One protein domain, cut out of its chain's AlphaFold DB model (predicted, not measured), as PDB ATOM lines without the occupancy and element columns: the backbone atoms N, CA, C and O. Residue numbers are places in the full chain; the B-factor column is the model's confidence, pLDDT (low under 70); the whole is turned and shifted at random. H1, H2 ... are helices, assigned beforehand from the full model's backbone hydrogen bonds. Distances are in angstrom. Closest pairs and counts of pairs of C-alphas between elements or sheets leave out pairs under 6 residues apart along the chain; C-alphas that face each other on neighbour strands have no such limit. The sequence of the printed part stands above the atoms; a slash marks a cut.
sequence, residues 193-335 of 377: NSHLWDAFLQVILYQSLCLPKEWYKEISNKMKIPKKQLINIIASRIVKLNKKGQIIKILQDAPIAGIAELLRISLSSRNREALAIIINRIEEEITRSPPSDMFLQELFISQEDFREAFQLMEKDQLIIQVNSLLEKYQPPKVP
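Overview. This is residues 193 to 335 of the 377 residues of an uncharacterized protein of Candidatus Heimdallarchaeota archaeon (UniProt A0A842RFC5). The longest helix, H3, crosses a helical hairpin of H5 and H6 near its turn, and H5 is the core of the model, with H1, H3, H6, H7 and H8 packed on it. H2 packs on H3 at one end of the long axis, H9 packs on H6, H7 and H8 at the other, and H4 packs beside H6. The printed part has 143 residues with nine named helices, H1 to H9 in chain order, and no named strand; the class is all helix, and the packing is mostly crossed, with 4 of 13 touching pairs at a shallow tilt. It is compact, with a radius of gyration of the C-alphas of 15.2 A and spans of 46 by 36 by 25 A.

Along the chain. Find C-alpha 227 at (357.378, 134.595, 226.883); from there H3, residues 227 to 242, runs 23.3 A. Before it come H1, residues 194 to 206, 18.3 A long from C-alpha 194 at (364.369, 134.044, 243.537), and H2, residues 213 to 222. After it look for H4, residues 247 to 253, H5, residues 256 to 268, 18.3 A, and H6, residues 272 to 286, 20.2 A. Then come H7, residues 293 to 301, H8, residues 303 to 312, and H9, residues 316 to 327, 16.8 A, which ends at C-alpha 327, (372.928, 103.837, 215.033).

Arrangement. Start at H3: its residues 231 to 235 alone touch H5 at a steep tilt of 64 degrees, closest at the C-alphas of Ala 235 and Ser 266, 5.5 A. H2 touches residues 227 to 230 of H3 alone, closest at C-alphas 220 and 227, 5.4 A. H5 and H6 form a hairpin at a shallow tilt of 28 degrees, closest at C-alphas 266 and 275, 5.7 A. Residues 204 to 206 of H1 alone touch residues 257 to 262 of H5, with C-alphas 205 and 258 closest at 4.0 A. H4 touches residues 277 to 281 of H6 alone, closest at C-alphas 251 and 281, 6.8 A. H7 touches residues 256 to 260 of H5 alone, closest at C-alphas 295 and 256, 5.9 A. H8 touches H5, closest at C-alphas 305 and 264, 6.4 A, and forms a hairpin with H9 at 14 degrees. H2 and H9 are apart. Every O i to N i+4 pair is within hydrogen-bond range in H1, H2, H4, H5, H7, H8 and H9; H3 has 11 of 12 and H6 10 of 11.

Size, cuts and confidence. The farthest C-alphas, of Lys 224 and Lys 328, are 46.6 A apart. The printed part has no cut, and no link is long. Mean pLDDT of the printed part is 75.7; 40 residues are under 70, among them 205 to 218 and 330 to 335.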
ATOM      1  N   ASN A 193     360.337 136.816 244.079       60.62
ATOM      2  CA  ASN A 193     361.631 136.493 244.676       60.62
ATOM      3  C   ASN A 193     362.334 135.376 243.884       60.62
ATOM      4  O   ASN A 193     361.734 134.711 243.038       60.62
ATOM      5  N   SER A 194     363.609 135.119 244.189       62.41
ATOM      6  CA  SER A 194     364.369 134.044 243.537       62.41
ATOM      7  C   SER A 194     363.734 132.656 243.677       62.41
ATOM      8  O   SER A 194     363.948 131.824 242.805       62.41
ATOM      9  N   HIS A 195     362.939 132.414 244.724       58.25
ATOM     10  CA  HIS A 195     362.358 131.103 245.022       58.25
ATOM     11  C   HIS A 195     361.171 130.737 244.131       58.25
ATOM     12  O   HIS A 195     360.952 129.556 243.886       58.25
ATOM     13  N   LEU A 196     360.438 131.722 243.602       67.88
ATOM     14  CA  LEU A 196     359.424 131.463 242.580       67.88
ATOM     15  C   LEU A 196     360.077 130.968 241.279       67.88
ATOM     16  O   LEU A 196     359.629 129.989 240.693       67.88
ATOM     17  N   TRP A 197     361.191 131.588 240.881       73.50
ATOM     18  CA  TRP A 197     361.989 131.155 239.730       73.50
ATOM     19  C   TRP A 197     362.662 129.798 239.954       73.50
ATOM     20  O   TRP A 197     362.749 129.006 239.020       73.50
ATOM     21  N   ASP A 198     363.068 129.496 241.190       65.44
ATOM     22  CA  ASP A 198     363.550 128.163 241.573       65.44
ATOM     23  C   ASP A 198     362.438 127.110 241.476       65.44
ATOM     24  O   ASP A 198     362.678 126.020 240.970       65.44
ATOM     25  N   ALA A 199     361.214 127.436 241.910       62.47
ATOM     26  CA  ALA A 199     360.058 126.546 241.801       62.47
ATOM     27  C   ALA A 199     359.699 126.248 240.335       62.47
ATOM     28  O   ALA A 199     359.479 125.093 239.987       62.47
ATOM     29  N   PHE A 200     359.704 127.262 239.461       74.62
ATOM     30  CA  PHE A 200     359.517 127.047 238.022       74.62
ATOM     31  C   PHE A 200     360.633 126.194 237.414       74.62
ATOM     32  O   PHE A 200     360.337 125.302 236.625       74.62
ATOM     33  N   LEU A 201     361.892 126.411 237.810       73.81
ATOM     34  CA  LEU A 201     363.010 125.582 237.359       73.81
ATOM     35  C   LEU A 201     362.853 124.121 237.814       73.81
ATOM     36  O   LEU A 201     363.128 123.222 237.030       73.81
ATOM     37  N   GLN A 202     362.363 123.872 239.035       67.06
ATOM     38  CA  GLN A 202     362.074 122.512 239.510       67.06
ATOM     39  C   GLN A 202     360.911 121.853 238.762       67.06
ATOM     40  O   GLN A 202     360.997 120.668 238.460       67.06
ATOM     41  N   VAL A 203     359.861 122.603 238.404       65.69
ATOM     42  CA  VAL A 203     358.800 122.083 237.523       65.69
ATOM     43  C   VAL A 203     359.371 121.718 236.152       65.69
ATOM     44  O   VAL A 203     359.068 120.648 235.654       65.69
ATOM     45  N   ILE A 204     360.239 122.537 235.557       72.06
ATOM     46  CA  ILE A 204     360.862 122.196 234.265       72.06
ATOM     47  C   ILE A 204     361.769 120.960 234.381       72.06
ATOM     48  O   ILE A 204     361.784 120.122 233.488       72.06
ATOM     49  N   LEU A 205     362.505 120.834 235.487       67.19
ATOM     50  CA  LEU A 205     363.469 119.754 235.698       67.19
ATOM     51  C   LEU A 205     362.848 118.394 236.018       67.19
ATOM     52  O   LEU A 205     363.370 117.397 235.542       67.19
ATOM     53  N   TYR A 206     361.809 118.332 236.854       62.75
ATOM     54  CA  TYR A 206     361.328 117.065 237.429       62.75
ATOM     55  C   TYR A 206     360.044 116.514 236.796       62.75
ATOM     56  O   TYR A 206     359.585 115.442 237.189       62.75
ATOM     57  N   GLN A 207     359.476 117.188 235.793       54.75
ATOM     58  CA  GLN A 207     358.385 116.604 235.008       54.75
ATOM     59  C   GLN A 207     358.890 115.409 234.190       54.75
ATOM     60  O   GLN A 207     359.979 115.428 233.618       54.75
ATOM     61  N   SER A 208     358.075 114.358 234.129       45.50
ATOM     62  CA  SER A 208     358.384 113.111 233.417       45.50
ATOM     63  C   SER A 208     358.246 113.209 231.894       45.50
ATOM     64  O   SER A 208     358.589 112.259 231.195       45.50
ATOM     65  N   LEU A 209     357.730 114.330 231.386       50.09
ATOM     66  CA  LEU A 209     357.476 114.621 229.976       50.09
ATOM     67  C   LEU A 209     357.803 116.095 229.697       50.09
ATOM     68  O   LEU A 209     357.779 116.921 230.613       50.09
ATOM     69  N   CYS A 210     358.050 116.440 228.431       49.75
ATOM     70  CA  CYS A 210     358.222 117.834 228.019       49.75
ATOM     71  C   CYS A 210     356.992 118.678 228.393       49.75
ATOM     72  O   CYS A 210     355.847 118.249 228.221       49.75
ATOM     73  N   LEU A 211     357.223 119.901 228.873       58.28
ATOM     74  CA  LEU A 211     356.141 120.809 229.244       58.28
ATOM     75  C   LEU A 211     355.372 121.287 227.998       58.28
ATOM     76  O   LEU A 211     355.989 121.673 227.003       58.28
ATOM     77  N   PRO A 212     354.024 121.331 228.031       56.00
ATOM     78  CA  PRO A 212     353.244 121.829 226.904       56.00
ATOM     79  C   PRO A 212     353.538 123.316 226.648       56.00
ATOM     80  O   PRO A 212     353.767 124.096 227.577       56.00
ATOM     81  N   LYS A 213     353.477 123.753 225.383       56.91
ATOM     82  CA  LYS A 213     353.750 125.151 224.966       56.91
ATOM     83  C   LYS A 213     352.804 126.160 225.643       56.91
ATOM     84  O   LYS A 213     353.115 127.353 225.773       56.91
ATOM     85  N   GLU A 214     351.661 125.660 226.089       59.22
ATOM     86  CA  GLU A 214     350.610 126.296 226.870       59.22
ATOM     87  C   GLU A 214     351.118 126.700 228.258       59.22
ATOM     88  O   GLU A 214     350.856 127.821 228.676       59.22
ATOM     89  N   TRP A 215     351.940 125.881 228.923       66.31
ATOM     90  CA  TRP A 215     352.499 126.161 230.255       66.31
ATOM     91  C   TRP A 215     353.240 127.506 230.286       66.31
ATOM     92  O   TRP A 215     352.912 128.413 231.056       66.31
ATOM     93  N   TYR A 216     354.163 127.704 229.339       69.62
ATOM     94  CA  TYR A 216     354.893 128.964 229.173       69.62
ATOM     95  C   TYR A 216     353.972 130.143 228.824       69.62
ATOM     96  O   TYR A 216     354.257 131.281 229.200       69.62
ATOM     97  N   LYS A 217     352.867 129.901 228.100       64.31
ATOM     98  CA  LYS A 217     351.846 130.913 227.768       64.31
ATOM     99  C   LYS A 217     351.052 131.321 229.007       64.31
ATOM    100  O   LYS A 217     350.832 132.510 229.212       64.31
ATOM    101  N   GLU A 218     350.651 130.369 229.840       67.88
ATOM    102  CA  GLU A 218     349.875 130.632 231.048       67.88
ATOM    103  C   GLU A 218     350.697 131.373 232.109       67.88
ATOM    104  O   GLU A 218     350.201 132.351 232.670       67.88
ATOM    105  N   ILE A 219     351.963 130.989 232.332       73.25
ATOM    106  CA  ILE A 219     352.874 131.724 233.233       73.25
ATOM    107  C   ILE A 219     353.107 133.141 232.711       73.25
ATOM    108  O   ILE A 219     352.932 134.102 233.457       73.25
ATOM    109  N   SER A 220     353.455 133.274 231.426       73.94
ATOM    110  CA  SER A 220     353.661 134.563 230.751       73.94
ATOM    111  C   SER A 220     352.457 135.495 230.941       73.94
ATOM    112  O   SER A 220     352.623 136.634 231.381       73.94
ATOM    113  N   ASN A 221     351.241 134.986 230.721       75.56
ATOM    114  CA  ASN A 221     350.004 135.742 230.897       75.56
ATOM    115  C   ASN A 221     349.740 136.121 232.365       75.56
ATOM    116  O   ASN A 221     349.396 137.270 232.640       75.56
ATOM    117  N   LYS A 222     349.898 135.190 233.319       73.31
ATOM    118  CA  LYS A 222     349.599 135.452 234.742       73.31
ATOM    119  C   LYS A 222     350.611 136.374 235.408       73.31
ATOM    120  O   LYS A 222     350.212 137.265 236.148       73.31
ATOM    121  N   MET A 223     351.896 136.207 235.102       71.94
ATOM    122  CA  MET A 223     352.965 137.085 235.590       71.94
ATOM    123  C   MET A 223     353.068 138.404 234.809       71.94
ATOM    124  O   MET A 223     353.860 139.267 235.183       71.94
ATOM    125  N   LYS A 224     352.276 138.573 233.738       77.19
ATOM    126  CA  LYS A 224     352.251 139.759 232.867       77.19
ATOM    127  C   LYS A 224     353.626 140.097 232.266       77.19
ATOM    128  O   LYS A 224     353.995 141.265 232.176       77.19
ATOM    129  N   ILE A 225     354.372 139.077 231.832       78.94
ATOM    130  CA  ILE A 225     355.652 139.234 231.117       78.94
ATOM    131  C   ILE A 225     355.646 138.515 229.768       78.94
ATOM    132  O   ILE A 225     355.062 137.437 229.664       78.94
ATOM    133  N   PRO A 226     356.341 139.030 228.737       77.94
ATOM    134  CA  PRO A 226     356.512 138.323 227.471       77.94
ATOM    135  C   PRO A 226     357.198 136.960 227.651       77.94
ATOM    136  O   PRO A 226     358.179 136.847 228.389       77.94
ATOM    137  N   LYS A 227     356.765 135.942 226.892       75.88
ATOM    138  CA  LYS A 227     357.378 134.595 226.883       75.88
ATOM    139  C   LYS A 227     358.908 134.620 226.755       75.88
ATOM    140  O   LYS A 227     359.599 133.898 227.465       75.88
ATOM    141  N   LYS A 228     359.451 135.487 225.892       78.19
ATOM    142  CA  LYS A 228     360.904 135.647 225.699       78.19
ATOM    143  C   LYS A 228     361.619 136.119 226.973       78.19
ATOM    144  O   LYS A 228     362.724 135.671 227.257       78.19
ATOM    145  N   GLN A 229     360.984 136.986 227.763       79.94
ATOM    146  CA  GLN A 229     361.524 137.434 229.047       79.94
ATOM    147  C   GLN A 229     361.488 136.304 230.084       79.94
ATOM    148  O   GLN A 229     362.480 136.104 230.777       79.94
ATOM    149  N   LEU A 230     360.403 135.521 230.137       80.19
ATOM    150  CA  LEU A 230     360.296 134.325 230.985       80.19
ATOM    151  C   LEU A 230     361.428 133.319 230.694       80.19
ATOM    152  O   LEU A 230     362.148 132.928 231.610       80.19
ATOM    153  N   ILE A 231     361.639 132.972 229.419       78.88
ATOM    154  CA  ILE A 231     362.707 132.065 228.960       78.88
ATOM    155  C   ILE A 231     364.095 132.591 229.376       78.88
ATOM    156  O   ILE A 231     364.890 131.855 229.961       78.88
ATOM    157  N   ASN A 232     364.368 133.886 229.172       78.56
ATOM    158  CA  ASN A 232     365.633 134.509 229.579       78.56
ATOM    159  C   ASN A 232     365.840 134.518 231.108       78.56
ATOM    160  O   ASN A 232     366.965 134.333 231.584       78.56
ATOM    161  N   ILE A 233     364.777 134.716 231.898       83.75
ATOM    162  CA  ILE A 233     364.847 134.656 233.366       83.75
ATOM    163  C   ILE A 233     365.208 133.235 233.820       83.75
ATOM    164  O   ILE A 233     366.111 133.077 234.641       83.75
ATOM    165  N   ILE A 234     364.578 132.204 233.251       82.25
ATOM    166  CA  ILE A 234     364.880 130.801 233.576       82.25
ATOM    167  C   ILE A 234     366.332 130.461 233.207       82.25
ATOM    168  O   ILE A 234     367.089 130.003 234.063       82.25
ATOM    169  N   ALA A 235     366.773 130.766 231.982       84.06
ATOM    170  CA  ALA A 235     368.140 130.477 231.543       84.06
ATOM    171  C   ALA A 235     369.206 131.215 232.378       84.06
ATOM    172  O   ALA A 235     370.221 130.638 232.773       84.06
ATOM    173  N   SER A 236     368.980 132.491 232.712       86.44
ATOM    174  CA  SER A 236     369.884 133.238 233.602       86.44
ATOM    175  C   SER A 236     369.866 132.718 235.047       86.44
ATOM    176  O   SER A 236     370.860 132.864 235.769       86.44
ATOM    177  N   ARG A 237     368.788 132.042 235.477       84.00
ATOM    178  CA  ARG A 237     368.740 131.357 236.773       84.00
ATOM    179  C   ARG A 237     369.712 130.180 236.817       84.00
ATOM    180  O   ARG A 237     370.453 130.114 237.792       84.00
ATOM    181  N   ILE A 238     369.783 129.343 235.776       83.44
ATOM    182  CA  ILE A 238     370.728 128.206 235.662       83.44
ATOM    183  C   ILE A 238     372.163 128.679 235.946       83.44
ATOM    184  O   ILE A 238     372.815 128.205 236.877       83.44
ATOM    185  N   VAL A 239     372.604 129.721 235.234       85.69
ATOM    186  CA  VAL A 239     373.906 130.386 235.427       85.69
ATOM    187  C   VAL A 239     374.106 130.872 236.869       85.69
ATOM    188  O   VAL A 239     375.138 130.621 237.493       85.69
ATOM    189  N   LYS A 240     373.104 131.557 237.433       82.12
ATOM    190  CA  LYS A 240     373.150 132.100 238.802       82.12
ATOM    191  C   LYS A 240     373.190 131.012 239.884       82.12
ATOM    192  O   LYS A 240     373.618 131.298 241.002       82.12
ATOM    193  N   LEU A 241     372.731 129.799 239.584       75.69
ATOM    194  CA  LEU A 241     372.816 128.631 240.465       75.69
ATOM    195  C   LEU A 241     374.138 127.875 240.285       75.69
ATOM    196  O   LEU A 241     374.688 127.369 241.265       75.69
ATOM    197  N   ASN A 242     374.716 127.880 239.079       78.94
ATOM    198  CA  ASN A 242     376.060 127.355 238.840       78.94
ATOM    199  C   ASN A 242     377.141 128.144 239.577       78.94
ATOM    200  O   ASN A 242     377.969 127.562 240.264       78.94
ATOM    201  N   LYS A 243     377.061 129.481 239.542       76.06
ATOM    202  CA  LYS A 243     377.967 130.384 240.282       76.06
ATOM    203  C   LYS A 243     377.903 130.220 241.807       76.06
ATOM    204  O   LYS A 243     378.704 130.814 242.519       76.06
ATOM    205  N   LYS A 244     376.958 129.421 242.311       69.88
ATOM    206  CA  LYS A 244     376.832 129.028 243.718       69.88
ATOM    207  C   LYS A 244     377.199 127.557 243.985       69.88
ATOM    208  O   LYS A 244     377.095 127.126 245.127       69.88
ATOM    209  N   GLY A 245     377.573 126.787 242.960       71.06
ATOM    210  CA  GLY A 245     377.876 125.349 243.044       71.06
ATOM    211  C   GLY A 245     376.651 124.430 243.148       71.06
ATOM    212  O   GLY A 245     376.790 123.261 243.491       71.06
ATOM    213  N   GLN A 246     375.445 124.946 242.895       69.25
ATOM    214  CA  GLN A 246     374.196 124.279 243.290       69.25
ATOM    215  C   GLN A 246     373.523 123.514 242.144       69.25
ATOM    216  O   GLN A 246     372.853 122.513 242.376       69.25
ATOM    217  N   ILE A 247     373.694 123.974 240.900       78.50
ATOM    218  CA  ILE A 247     372.978 123.404 239.750       78.50
ATOM    219  C   ILE A 247     373.499 122.020 239.340       78.50
ATOM    220  O   ILE A 247     372.719 121.214 238.856       78.50
ATOM    221  N   ILE A 248     374.787 121.728 239.558       74.62
ATOM    222  CA  ILE A 248     375.431 120.491 239.080       74.62
ATOM    223  C   ILE A 248     374.770 119.265 239.719       74.62
ATOM    224  O   ILE A 248     374.333 118.367 239.010       74.62
ATOM    225  N   LYS A 249     374.596 119.267 241.046       66.94
ATOM    226  CA  LYS A 249     373.936 118.166 241.764       66.94
ATOM    227  C   LYS A 249     372.450 118.042 241.408       66.94
ATOM    228  O   LYS A 249     371.943 116.939 241.273       66.94
ATOM    229  N   ILE A 250     371.768 119.169 241.182       68.31
ATOM    230  CA  ILE A 250     370.375 119.176 240.707       68.31
ATOM    231  C   ILE A 250     370.266 118.538 239.316       68.31
ATOM    232  O   ILE A 250     369.350 117.765 239.076       68.31
ATOM    233  N   LEU A 251     371.202 118.832 238.411       78.06
ATOM    234  CA  LEU A 251     371.259 118.228 237.079       78.06
ATOM    235  C   LEU A 251     371.679 116.750 237.120       78.06
ATOM    236  O   LEU A 251     371.306 115.994 236.229       78.06
ATOM    237  N   GLN A 252     372.430 116.316 238.136       73.94
ATOM    238  CA  GLN A 252     372.758 114.902 238.359       73.94
ATOM    239  C   GLN A 252     371.529 114.077 238.767       73.94
ATOM    240  O   GLN A 252     371.344 112.992 238.218       73.94
ATOM    241  N   ASP A 253     370.679 114.614 239.650       68.31
ATOM    242  CA  ASP A 253     369.459 113.957 240.148       68.31
ATOM    243  C   ASP A 253     368.217 114.152 239.235       68.31
ATOM    244  O   ASP A 253     367.184 113.515 239.457       68.31
ATOM    245  N   ALA A 254     368.280 115.023 238.221       69.75
ATOM    246  CA  ALA A 254     367.149 115.328 237.338       69.75
ATOM    247  C   ALA A 254     366.905 114.263 236.241       69.75
ATOM    248  O   ALA A 254     367.863 113.727 235.676       69.75
ATOM    249  N   PRO A 255     365.636 113.991 235.865       67.44
ATOM    250  CA  PRO A 255     365.312 113.159 234.709       67.44
ATOM    251  C   PRO A 255     365.761 113.811 233.391       67.44
ATOM    252  O   PRO A 255     365.726 115.032 233.227       67.44
ATOM    253  N   ILE A 256     366.133 112.979 232.414       73.12
ATOM    254  CA  ILE A 256     366.728 113.436 231.149       73.12
ATOM    255  C   ILE A 256     365.774 114.340 230.349       73.12
ATOM    256  O   ILE A 256     366.230 115.336 229.791       73.12
ATOM    257  N   ALA A 257     364.463 114.084 230.371       66.00
ATOM    258  CA  ALA A 257     363.462 114.942 229.723       66.00
ATOM    259  C   ALA A 257     363.510 116.404 230.224       66.00
ATOM    260  O   ALA A 257     363.425 117.341 229.429       66.00
ATOM    261  N   GLY A 258     363.726 116.618 231.527       69.88
ATOM    262  CA  GLY A 258     363.903 117.956 232.097       69.88
ATOM    263  C   GLY A 258     365.243 118.596 231.722       69.88
ATOM    264  O   GLY A 258     365.318 119.807 231.513       69.88
ATOM    265  N   ILE A 259     366.302 117.793 231.567       81.00
ATOM    266  CA  ILE A 259     367.611 118.248 231.065       81.00
ATOM    267  C   ILE A 259     367.495 118.701 229.597       81.00
ATOM    268  O   ILE A 259     368.003 119.770 229.253       81.00
ATOM    269  N   ALA A 260     366.780 117.947 228.755       76.44
ATOM    270  CA  ALA A 260     366.495 118.306 227.364       76.44
ATOM    271  C   ALA A 260     365.643 119.587 227.262       76.44
ATOM    272  O   ALA A 260     365.957 120.488 226.484       76.44
ATOM    273  N   GLU A 261     364.629 119.750 228.115       76.69
ATOM    274  CA  GLU A 261     363.825 120.976 228.151       76.69
ATOM    275  C   GLU A 261     364.652 122.204 228.599       76.69
ATOM    276  O   GLU A 261     364.528 123.288 228.018       76.69
ATOM    277  N   LEU A 262     365.582 122.053 229.555       84.50
ATOM    278  CA  LEU A 262     366.540 123.121 229.881       84.50
ATOM    279  C   LEU A 262     367.504 123.436 228.728       84.50
ATOM    280  O   LEU A 262     367.887 124.602 228.570       84.50
ATOM    281  N   LEU A 263     367.890 122.438 227.926       84.06
ATOM    282  CA  LEU A 263     368.711 122.632 226.729       84.06
ATOM    283  C   LEU A 263     367.971 123.528 225.724       84.06
ATOM    284  O   LEU A 263     368.500 124.576 225.347       84.06
ATOM    285  N   ARG A 264     366.707 123.209 225.408       81.00
ATOM    286  CA  ARG A 264     365.823 124.013 224.539       81.00
ATOM    287  C   ARG A 264     365.640 125.449 225.027       81.00
ATOM    288  O   ARG A 264     365.718 126.395 224.238       81.00
ATOM    289  N   ILE A 265     365.427 125.647 226.331       81.81
ATOM    290  CA  ILE A 265     365.331 126.981 226.956       81.81
ATOM    291  C   ILE A 265     366.644 127.765 226.789       81.81
ATOM    292  O   ILE A 265     366.636 128.974 226.530       81.81
ATOM    293  N   SER A 266     367.781 127.087 226.930       85.50
ATOM    294  CA  SER A 266     369.111 127.699 226.849       85.50
ATOM    295  C   SER A 266     369.509 128.037 225.405       85.50
ATOM    296  O   SER A 266     370.067 129.112 225.175       85.50
ATOM    297  N   LEU A 267     369.119 127.208 224.428       79.12
ATOM    298  CA  LEU A 267     369.169 127.514 222.992       79.12
ATOM    299  C   LEU A 267     368.285 128.725 222.654       79.12
ATOM    300  O   LEU A 267     368.763 129.728 222.122       79.12
ATOM    301  N   SER A 268     367.013 128.690 223.067       81.38
ATOM    302  CA  SER A 268     366.017 129.743 222.795       81.38
ATOM    303  C   SER A 268     366.399 131.116 223.365       81.38
ATOM    304  O   SER A 268     366.075 132.153 222.782       81.38
ATOM    305  N   SER A 269     367.099 131.139 224.503       82.12
ATOM    306  CA  SER A 269     367.664 132.356 225.112       82.12
ATOM    307  C   SER A 269     369.059 132.726 224.591       82.12
ATOM    308  O   SER A 269     369.563 133.797 224.934       82.12
ATOM    309  N   ARG A 270     369.688 131.867 223.774       82.00
ATOM    310  CA  ARG A 270     371.088 131.957 223.314       82.00
ATOM    311  C   ARG A 270     372.100 132.084 224.460       82.00
ATOM    312  O   ARG A 270     373.142 132.728 224.328       82.00
ATOM    313  N   ASN A 271     371.800 131.478 225.607       86.75
ATOM    314  CA  ASN A 271     372.624 131.574 226.804       86.75
ATOM    315  C   ASN A 271     373.736 130.511 226.788       86.75
ATOM    316  O   ASN A 271     373.581 129.427 227.350       86.75
ATOM    317  N   ARG A 272     374.875 130.842 226.161       90.12
ATOM    318  CA  ARG A 272     376.055 129.957 226.069       90.12
ATOM    319  C   ARG A 272     376.568 129.462 227.427       90.12
ATOM    320  O   ARG A 272     377.005 128.322 227.523       90.12
ATOM    321  N   GLU A 273     376.487 130.278 228.481       90.38
ATOM    322  CA  GLU A 273     376.925 129.856 229.818       90.38
ATOM    323  C   GLU A 273     375.979 128.791 230.403       90.38
ATOM    324  O   GLU A 273     376.449 127.802 230.956       90.38
ATOM    325  N   ALA A 274     374.658 128.933 230.215       87.62
ATOM    326  CA  ALA A 274     373.686 127.893 230.573       87.62
ATOM    327  C   ALA A 274     373.876 126.610 229.744       87.62
ATOM    328  O   ALA A 274     373.873 125.521 230.313       87.62
ATOM    329  N   LEU A 275     374.101 126.735 228.430       90.69
ATOM    330  CA  LEU A 275     374.364 125.594 227.545       90.69
ATOM    331  C   LEU A 275     375.596 124.796 227.978       90.69
ATOM    332  O   LEU A 275     375.505 123.579 228.087       90.69
ATOM    333  N   ALA A 276     376.713 125.459 228.297       91.69
ATOM    334  CA  ALA A 276     377.930 124.792 228.768       91.69
ATOM    335  C   ALA A 276     377.679 123.916 230.012       91.69
ATOM    336  O   ALA A 276     378.138 122.780 230.084       91.69
ATOM    337  N   ILE A 277     376.904 124.427 230.974       90.62
ATOM    338  CA  ILE A 277     376.553 123.708 232.208       90.62
ATOM    339  C   ILE A 277     375.743 122.440 231.898       90.62
ATOM    340  O   ILE A 277     376.005 121.384 232.470       90.62
ATOM    341  N   ILE A 278     374.759 122.549 231.003       90.62
ATOM    342  CA  ILE A 278     373.862 121.444 230.645       90.62
ATOM    343  C   ILE A 278     374.612 120.399 229.806       90.62
ATOM    344  O   ILE A 278     374.498 119.206 230.075       90.62
ATOM    345  N   ILE A 279     375.436 120.831 228.845       92.25
ATOM    346  CA  ILE A 279     376.241 119.941 227.993       92.25
ATOM    347  C   ILE A 279     377.237 119.126 228.814       92.25
ATOM    348  O   ILE A 279     377.337 117.930 228.575       92.25
ATOM    349  N   ASN A 280     377.892 119.709 229.823       90.38
ATOM    350  CA  ASN A 280     378.788 118.948 230.700       90.38
ATOM    351  C   ASN A 280     378.054 117.778 231.391       90.38
ATOM    352  O   ASN A 280     378.576 116.668 231.451       90.38
ATOM    353  N   ARG A 281     376.808 117.986 231.848       87.44
ATOM    354  CA  ARG A 281     375.979 116.912 232.424       87.44
ATOM    355  C   ARG A 281     375.589 115.850 231.389       87.44
ATOM    356  O   ARG A 281     375.478 114.676 231.742       87.44
ATOM    357  N   ILE A 282     375.340 116.249 230.144       89.25
ATOM    358  CA  ILE A 282     375.004 115.335 229.043       89.25
ATOM    359  C   ILE A 282     376.231 114.493 228.653       89.25
ATOM    360  O   ILE A 282     376.121 113.284 228.486       89.25
ATOM    361  N   GLU A 283     377.409 115.110 228.585       89.88
ATOM    362  CA  GLU A 283     378.702 114.463 228.337       89.88
ATOM    363  C   GLU A 283     379.030 113.415 229.417       89.88
ATOM    364  O   GLU A 283     379.451 112.307 229.078       89.88
ATOM    365  N   GLU A 284     378.719 113.684 230.694       86.94
ATOM    366  CA  GLU A 284     378.775 112.691 231.787       86.94
ATOM    367  C   GLU A 284     377.845 111.476 231.579       86.94
ATOM    368  O   GLU A 284     378.106 110.424 232.159       86.94
ATOM    369  N   GLU A 285     376.755 111.586 230.808       84.50
ATOM    370  CA  GLU A 285     375.849 110.458 230.525       84.50
ATOM    371  C   GLU A 285     376.237 109.704 229.244       84.50
ATOM    372  O   GLU A 285     376.202 108.477 229.234       84.50
ATOM    373  N   ILE A 286     376.678 110.414 228.196       85.94
ATOM    374  CA  ILE A 286     377.202 109.821 226.946       85.94
ATOM    375  C   ILE A 286     378.436 108.954 227.229       85.94
ATOM    376  O   ILE A 286     378.614 107.902 226.618       85.94
ATOM    377  N   THR A 287     379.288 109.388 228.162       84.12
ATOM    378  CA  THR A 287     380.531 108.686 228.524       84.12
ATOM    379  C   THR A 287     380.336 107.531 229.513       84.12
ATOM    380  O   THR A 287     381.274 106.763 229.739       84.12
ATOM    381  N   ARG A 288     379.131 107.340 230.077       81.06
ATOM    382  CA  ARG A 288     378.798 106.120 230.833       81.06
ATOM    383  C   ARG A 288     378.667 104.944 229.874       81.06
ATOM    384  O   ARG A 288     378.101 105.067 228.795       81.06
ATOM    385  N   SER A 289     379.160 103.779 230.285       75.06
ATOM    386  CA  SER A 289     379.092 102.560 229.480       75.06
ATOM    387  C   SER A 289     378.384 101.438 230.251       75.06
ATOM    388  O   SER A 289     378.938 100.973 231.250       75.06
ATOM    389  N   PRO A 290     377.187 100.991 229.819       77.44
ATOM    390  CA  PRO A 290     376.324 101.601 228.797       77.44
ATOM    391  C   PRO A 290     375.614 102.881 229.306       77.44
ATOM    392  O   PRO A 290     375.391 103.008 230.514       77.44
ATOM    393  N   PRO A 291     375.203 103.808 228.418       80.25
ATOM    394  CA  PRO A 291     374.234 104.853 228.756       80.25
ATOM    395  C   PRO A 291     372.867 104.245 229.105       80.25
ATOM    396  O   PRO A 291     372.553 103.130 228.691       80.25
ATOM    397  N   SER A 292     372.029 104.976 229.845       78.19
ATOM    398  CA  SER A 292     370.687 104.488 230.201       78.19
ATOM    399  C   SER A 292     369.706 104.532 229.021       78.19
ATOM    400  O   SER A 292     369.709 105.479 228.236       78.19
ATOM    401  N   ASP A 293     368.796 103.555 228.933       70.56
ATOM    402  CA  ASP A 293     367.777 103.502 227.869       70.56
ATOM    403  C   ASP A 293     366.880 104.750 227.848       70.56
ATOM    404  O   ASP A 293     366.513 105.232 226.778       70.56
ATOM    405  N   MET A 294     366.577 105.320 229.021       70.06
ATOM    406  CA  MET A 294     365.838 106.584 229.142       70.06
ATOM    407  C   MET A 294     366.609 107.772 228.550       70.06
ATOM    408  O   MET A 294     365.998 108.670 227.975       70.06
ATOM    409  N   PHE A 295     367.940 107.786 228.681       77.12
ATOM    410  CA  PHE A 295     368.779 108.798 228.045       77.12
ATOM    411  C   PHE A 295     368.798 108.613 226.525       77.12
ATOM    412  O   PHE A 295     368.591 109.585 225.807       77.12
ATOM    413  N   LEU A 296     368.973 107.381 226.034       72.06
ATOM    414  CA  LEU A 296     368.962 107.080 224.596       72.06
ATOM    415  C   LEU A 296     367.610 107.408 223.940       72.06
ATOM    416  O   LEU A 296     367.582 107.954 222.837       72.06
ATOM    417  N   GLN A 297     366.499 107.157 224.637       67.81
ATOM    418  CA  GLN A 297     365.157 107.531 224.192       67.81
ATOM    419  C   GLN A 297     365.007 109.050 224.028       67.81
ATOM    420  O   GLN A 297     364.566 109.509 222.976       67.81
ATOM    421  N   GLU A 298     365.375 109.838 225.041       70.88
ATOM    422  CA  GLU A 298     365.260 111.303 224.979       70.88
ATOM    423  C   GLU A 298     366.252 111.914 223.972       70.88
ATOM    424  O   GLU A 298     365.915 112.851 223.252       70.88
ATOM    425  N   LEU A 299     367.451 111.339 223.859       74.81
ATOM    426  CA  LEU A 299     368.464 111.708 222.868       74.81
ATOM    427  C   LEU A 299     367.978 111.482 221.427       74.81
ATOM    428  O   LEU A 299     368.279 112.291 220.554       74.81
ATOM    429  N   PHE A 300     367.212 110.412 221.186       72.94
ATOM    430  CA  PHE A 300     366.558 110.152 219.902       72.94
ATOM    431  C   PHE A 300     365.409 111.139 219.635       72.94
ATOM    432  O   PHE A 300     365.324 111.699 218.546       72.94
ATOM    433  N   ILE A 301     364.545 111.388 220.627       66.75
ATOM    434  CA  ILE A 301     363.394 112.307 220.505       66.75
ATOM    435  C   ILE A 301     363.845 113.750 220.233       66.75
ATOM    436  O   ILE A 301     363.245 114.441 219.414       66.75
ATOM    437  N   SER A 302     364.904 114.197 220.908       69.38
ATOM    438  CA  SER A 302     365.375 115.587 220.904       69.38
ATOM    439  C   SER A 302     366.672 115.779 220.099       69.38
ATOM    440  O   SER A 302     367.418 116.730 220.339       69.38
ATOM    441  N   GLN A 303     366.975 114.877 219.152       74.44
ATOM    442  CA  GLN A 303     368.269 114.809 218.451       74.44
ATOM    443  C   GLN A 303     368.689 116.140 217.797       74.44
ATOM    444  O   GLN A 303     369.873 116.486 217.814       74.44
ATOM    445  N   GLU A 304     367.739 116.899 217.241       76.75
ATOM    446  CA  GLU A 304     368.004 118.205 216.623       76.75
ATOM    447  C   GLU A 304     368.480 119.246 217.649       76.75
ATOM    448  O   GLU A 304     369.504 119.890 217.418       76.75
ATOM    449  N   ASP A 305     367.820 119.339 218.812       78.50
ATOM    450  CA  ASP A 305     368.201 120.243 219.908       78.50
ATOM    451  C   ASP A 305     369.605 119.907 220.441       78.50
ATOM    452  O   ASP A 305     370.445 120.790 220.636       78.50
ATOM    453  N   PHE A 306     369.891 118.614 220.651       82.62
ATOM    454  CA  PHE A 306     371.217 118.153 221.071       82.62
ATOM    455  C   PHE A 306     372.288 118.518 220.035       82.62
ATOM    456  O   PHE A 306     373.339 119.053 220.395       82.62
ATOM    457  N   ARG A 307     372.016 118.292 218.744       84.12
ATOM    458  CA  ARG A 307     372.945 118.618 217.656       84.12
ATOM    459  C   ARG A 307     373.205 120.122 217.552       84.12
ATOM    460  O   ARG A 307     374.372 120.503 217.467       84.12
ATOM    461  N   GLU A 308     372.170 120.966 217.590       85.44
ATOM    462  CA  GLU A 308     372.331 122.429 217.569       85.44
ATOM    463  C   GLU A 308     373.174 122.897 218.765       85.44
ATOM    464  O   GLU A 308     374.118 123.672 218.598       85.44
ATOM    465  N   ALA A 309     372.898 122.375 219.965       87.56
ATOM    466  CA  ALA A 309     373.634 122.735 221.172       87.56
ATOM    467  C   ALA A 309     375.117 122.338 221.116       87.56
ATOM    468  O   ALA A 309     375.970 123.147 221.488       87.56
ATOM    469  N   PHE A 310     375.445 121.134 220.631       92.81
ATOM    470  CA  PHE A 310     376.839 120.703 220.489       92.81
ATOM    471  C   PHE A 310     377.584 121.490 219.404       92.81
ATOM    472  O   PHE A 310     378.734 121.862 219.627       92.81
ATOM    473  N   GLN A 311     376.939 121.805 218.274       90.00
ATOM    474  CA  GLN A 311     377.532 122.646 217.226       90.00
ATOM    475  C   GLN A 311     377.795 124.073 217.723       90.00
ATOM    476  O   GLN A 311     378.886 124.607 217.537       90.00
ATOM    477  N   LEU A 312     376.829 124.683 218.418       89.44
ATOM    478  CA  LEU A 312     376.949 126.038 218.970       89.44
ATOM    479  C   LEU A 312     378.048 126.167 220.044       89.44
ATOM    480  O   LEU A 312     378.488 127.284 220.338       89.44
ATOM    481  N   MET A 313     378.458 125.037 220.623       91.81
ATOM    482  CA  MET A 313     379.459 124.914 221.683       91.81
ATOM    483  C   MET A 313     380.725 124.161 221.237       91.81
ATOM    484  O   MET A 313     381.522 123.779 222.090       91.81
ATOM    485  N   GLU A 314     380.920 123.974 219.923       91.69
ATOM    486  CA  GLU A 314     382.151 123.438 219.308       91.69
ATOM    487  C   GLU A 314     382.537 122.027 219.828       91.69
ATOM    488  O   GLU A 314     383.705 121.678 219.999       91.69
ATOM    489  N   LYS A 315     381.524 121.188 220.090       90.19
ATOM    490  CA  LYS A 315     381.631 119.839 220.680       90.19
ATOM    491  C   LYS A 315     381.412 118.718 219.650       90.19
ATOM    492  O   LYS A 315     380.685 117.758 219.909       90.19
ATOM    493  N   ASP A 316     382.069 118.795 218.492       88.81
ATOM    494  CA  ASP A 316     381.871 117.850 217.373       88.81
ATOM    495  C   ASP A 316     382.087 116.370 217.749       88.81
ATOM    496  O   ASP A 316     381.398 115.484 217.241       88.81
ATOM    497  N   GLN A 317     382.986 116.083 218.697       88.88
ATOM    498  CA  GLN A 317     383.203 114.721 219.199       88.88
ATOM    499  C   GLN A 317     381.954 114.123 219.873       88.88
ATOM    500  O   GLN A 317     381.707 112.926 219.723       88.88
ATOM    501  N   LEU A 318     381.135 114.937 220.558       88.94
ATOM    502  CA  LEU A 318     379.875 114.469 221.148       88.94
ATOM    503  C   LEU A 318     378.848 114.131 220.067       88.94
ATOM    504  O   LEU A 318     378.129 113.149 220.210       88.94
ATOM    505  N   ILE A 319     378.825 114.874 218.955       87.50
ATOM    506  CA  ILE A 319     377.948 114.583 217.809       87.50
ATOM    507  C   ILE A 319     378.284 113.202 217.224       87.50
ATOM    508  O   ILE A 319     377.385 112.403 216.970       87.50
ATOM    509  N   ILE A 320     379.576 112.890 217.063       88.25
ATOM    510  CA  ILE A 320     380.034 111.582 216.565       88.25
ATOM    511  C   ILE A 320     379.642 110.455 217.537       88.25
ATOM    512  O   ILE A 320     379.117 109.428 217.105       88.25
ATOM    513  N   GLN A 321     379.850 110.649 218.844       87.19
ATOM    514  CA  GLN A 321     379.478 109.662 219.867       87.19
ATOM    515  C   GLN A 321     377.963 109.416 219.906       87.19
ATOM    516  O   GLN A 321     377.532 108.266 219.896       87.19
ATOM    517  N   VAL A 322     377.156 110.480 219.880       86.06
ATOM    518  CA  VAL A 322     375.686 110.410 219.840       86.06
ATOM    519  C   VAL A 322     375.195 109.671 218.603       86.06
ATOM    520  O   VAL A 322     374.367 108.774 218.736       86.06
ATOM    521  N   ASN A 323     375.737 109.968 217.421       86.06
ATOM    522  CA  ASN A 323     375.362 109.252 216.203       86.06
ATOM    523  C   ASN A 323     375.672 107.748 216.320       86.06
ATOM    524  O   ASN A 323     374.807 106.934 216.018       86.06
ATOM    525  N   SER A 324     376.842 107.366 216.848       86.94
ATOM    526  CA  SER A 324     377.201 105.949 217.030       86.94
ATOM    527  C   SER A 324     376.368 105.222 218.100       86.94
ATOM    528  O   SER A 324     376.158 104.009 218.004       86.94
ATOM    529  N   LEU A 325     375.878 105.941 219.118       84.50
ATOM    530  CA  LEU A 325     374.907 105.409 220.079       84.50
ATOM    531  C   LEU A 325     373.540 105.185 219.416       84.50
ATOM    532  O   LEU A 325     372.956 104.114 219.579       84.50
ATOM    533  N   LEU A 326     373.057 106.158 218.637       79.38
ATOM    534  CA  LEU A 326     371.754 106.096 217.974       79.38
ATOM    535  C   LEU A 326     371.711 105.094 216.806       79.38
ATOM    536  O   LEU A 326     370.694 104.436 216.631       79.38
ATOM    537  N   GLU A 327     372.809 104.883 216.072       81.31
ATOM    538  CA  GLU A 327     372.928 103.837 215.033       81.31
ATOM    539  C   GLU A 327     372.628 102.422 215.556       81.31
ATOM    540  O   GLU A 327     372.141 101.566 214.816       81.31
ATOM    541  N   LYS A 328     372.934 102.164 216.832       70.44
ATOM    542  CA  LYS A 328     372.714 100.870 217.499       70.44
ATOM    543  C   LYS A 328     371.391 100.817 218.261       70.44
ATOM    544  O   LYS A 328     370.993  99.743 218.714       70.44
ATOM    545  N   TYR A 329     370.729 101.957 218.432       70.50
ATOM    546  CA  TYR A 329     369.510 102.080 219.210       70.50
ATOM    547  C   TYR A 329     368.292 101.786 218.333       70.50
ATOM    548  O   TYR A 329     368.071 102.430 217.309       70.50
ATOM    549  N   GLN A 330     367.477 100.806 218.728       60.34
ATOM    550  CA  GLN A 330     366.196 100.592 218.059       60.34
ATOM    551  C   GLN A 330     365.220 101.680 218.519       60.34
ATOM    552  O   GLN A 330     364.970 101.775 219.724       60.34
ATOM    553  N   PRO A 331     364.651 102.490 217.605       53.50
ATOM    554  CA  PRO A 331     363.742 103.556 217.992       53.50
ATOM    555  C   PRO A 331     362.528 102.971 218.735       53.50
ATOM    556  O   PRO A 331     361.978 101.949 218.298       53.50
ATOM    557  N   PRO A 332     362.088 103.588 219.848       47.19
ATOM    558  CA  PRO A 332     360.966 103.082 220.618       47.19
ATOM    559  C   PRO A 332     359.717 102.965 219.742       47.19
ATOM    560  O   PRO A 332     359.332 103.921 219.070       47.19
ATOM    561  N   LYS A 333     359.004 101.834 219.822       43.25
ATOM    562  CA  LYS A 333     357.641 101.692 219.270       43.25
ATOM    563  C   LYS A 333     356.609 102.425 220.141       43.25
ATOM    564  O   LYS A 333     355.589 101.856 220.522       43.25
ATOM    565  N   VAL A 334     356.907 103.666 220.513       39.53
ATOM    566  CA  VAL A 334     356.018 104.532 221.286       39.53
ATOM    567  C   VAL A 334     355.220 105.367 220.280       39.53
ATOM    568  O   VAL A 334     355.831 105.988 219.411       39.53
ATOM    569  N   PRO A 335     353.874 105.371 220.340       35.12
ATOM    570  CA  PRO A 335     353.069 106.241 219.488       35.12
ATOM    571  C   PRO A 335     353.464 107.706 219.711       35.12
ATOM    572  O   PRO A 335     353.743 108.107 220.842       35.12
TER     573      PRO A 335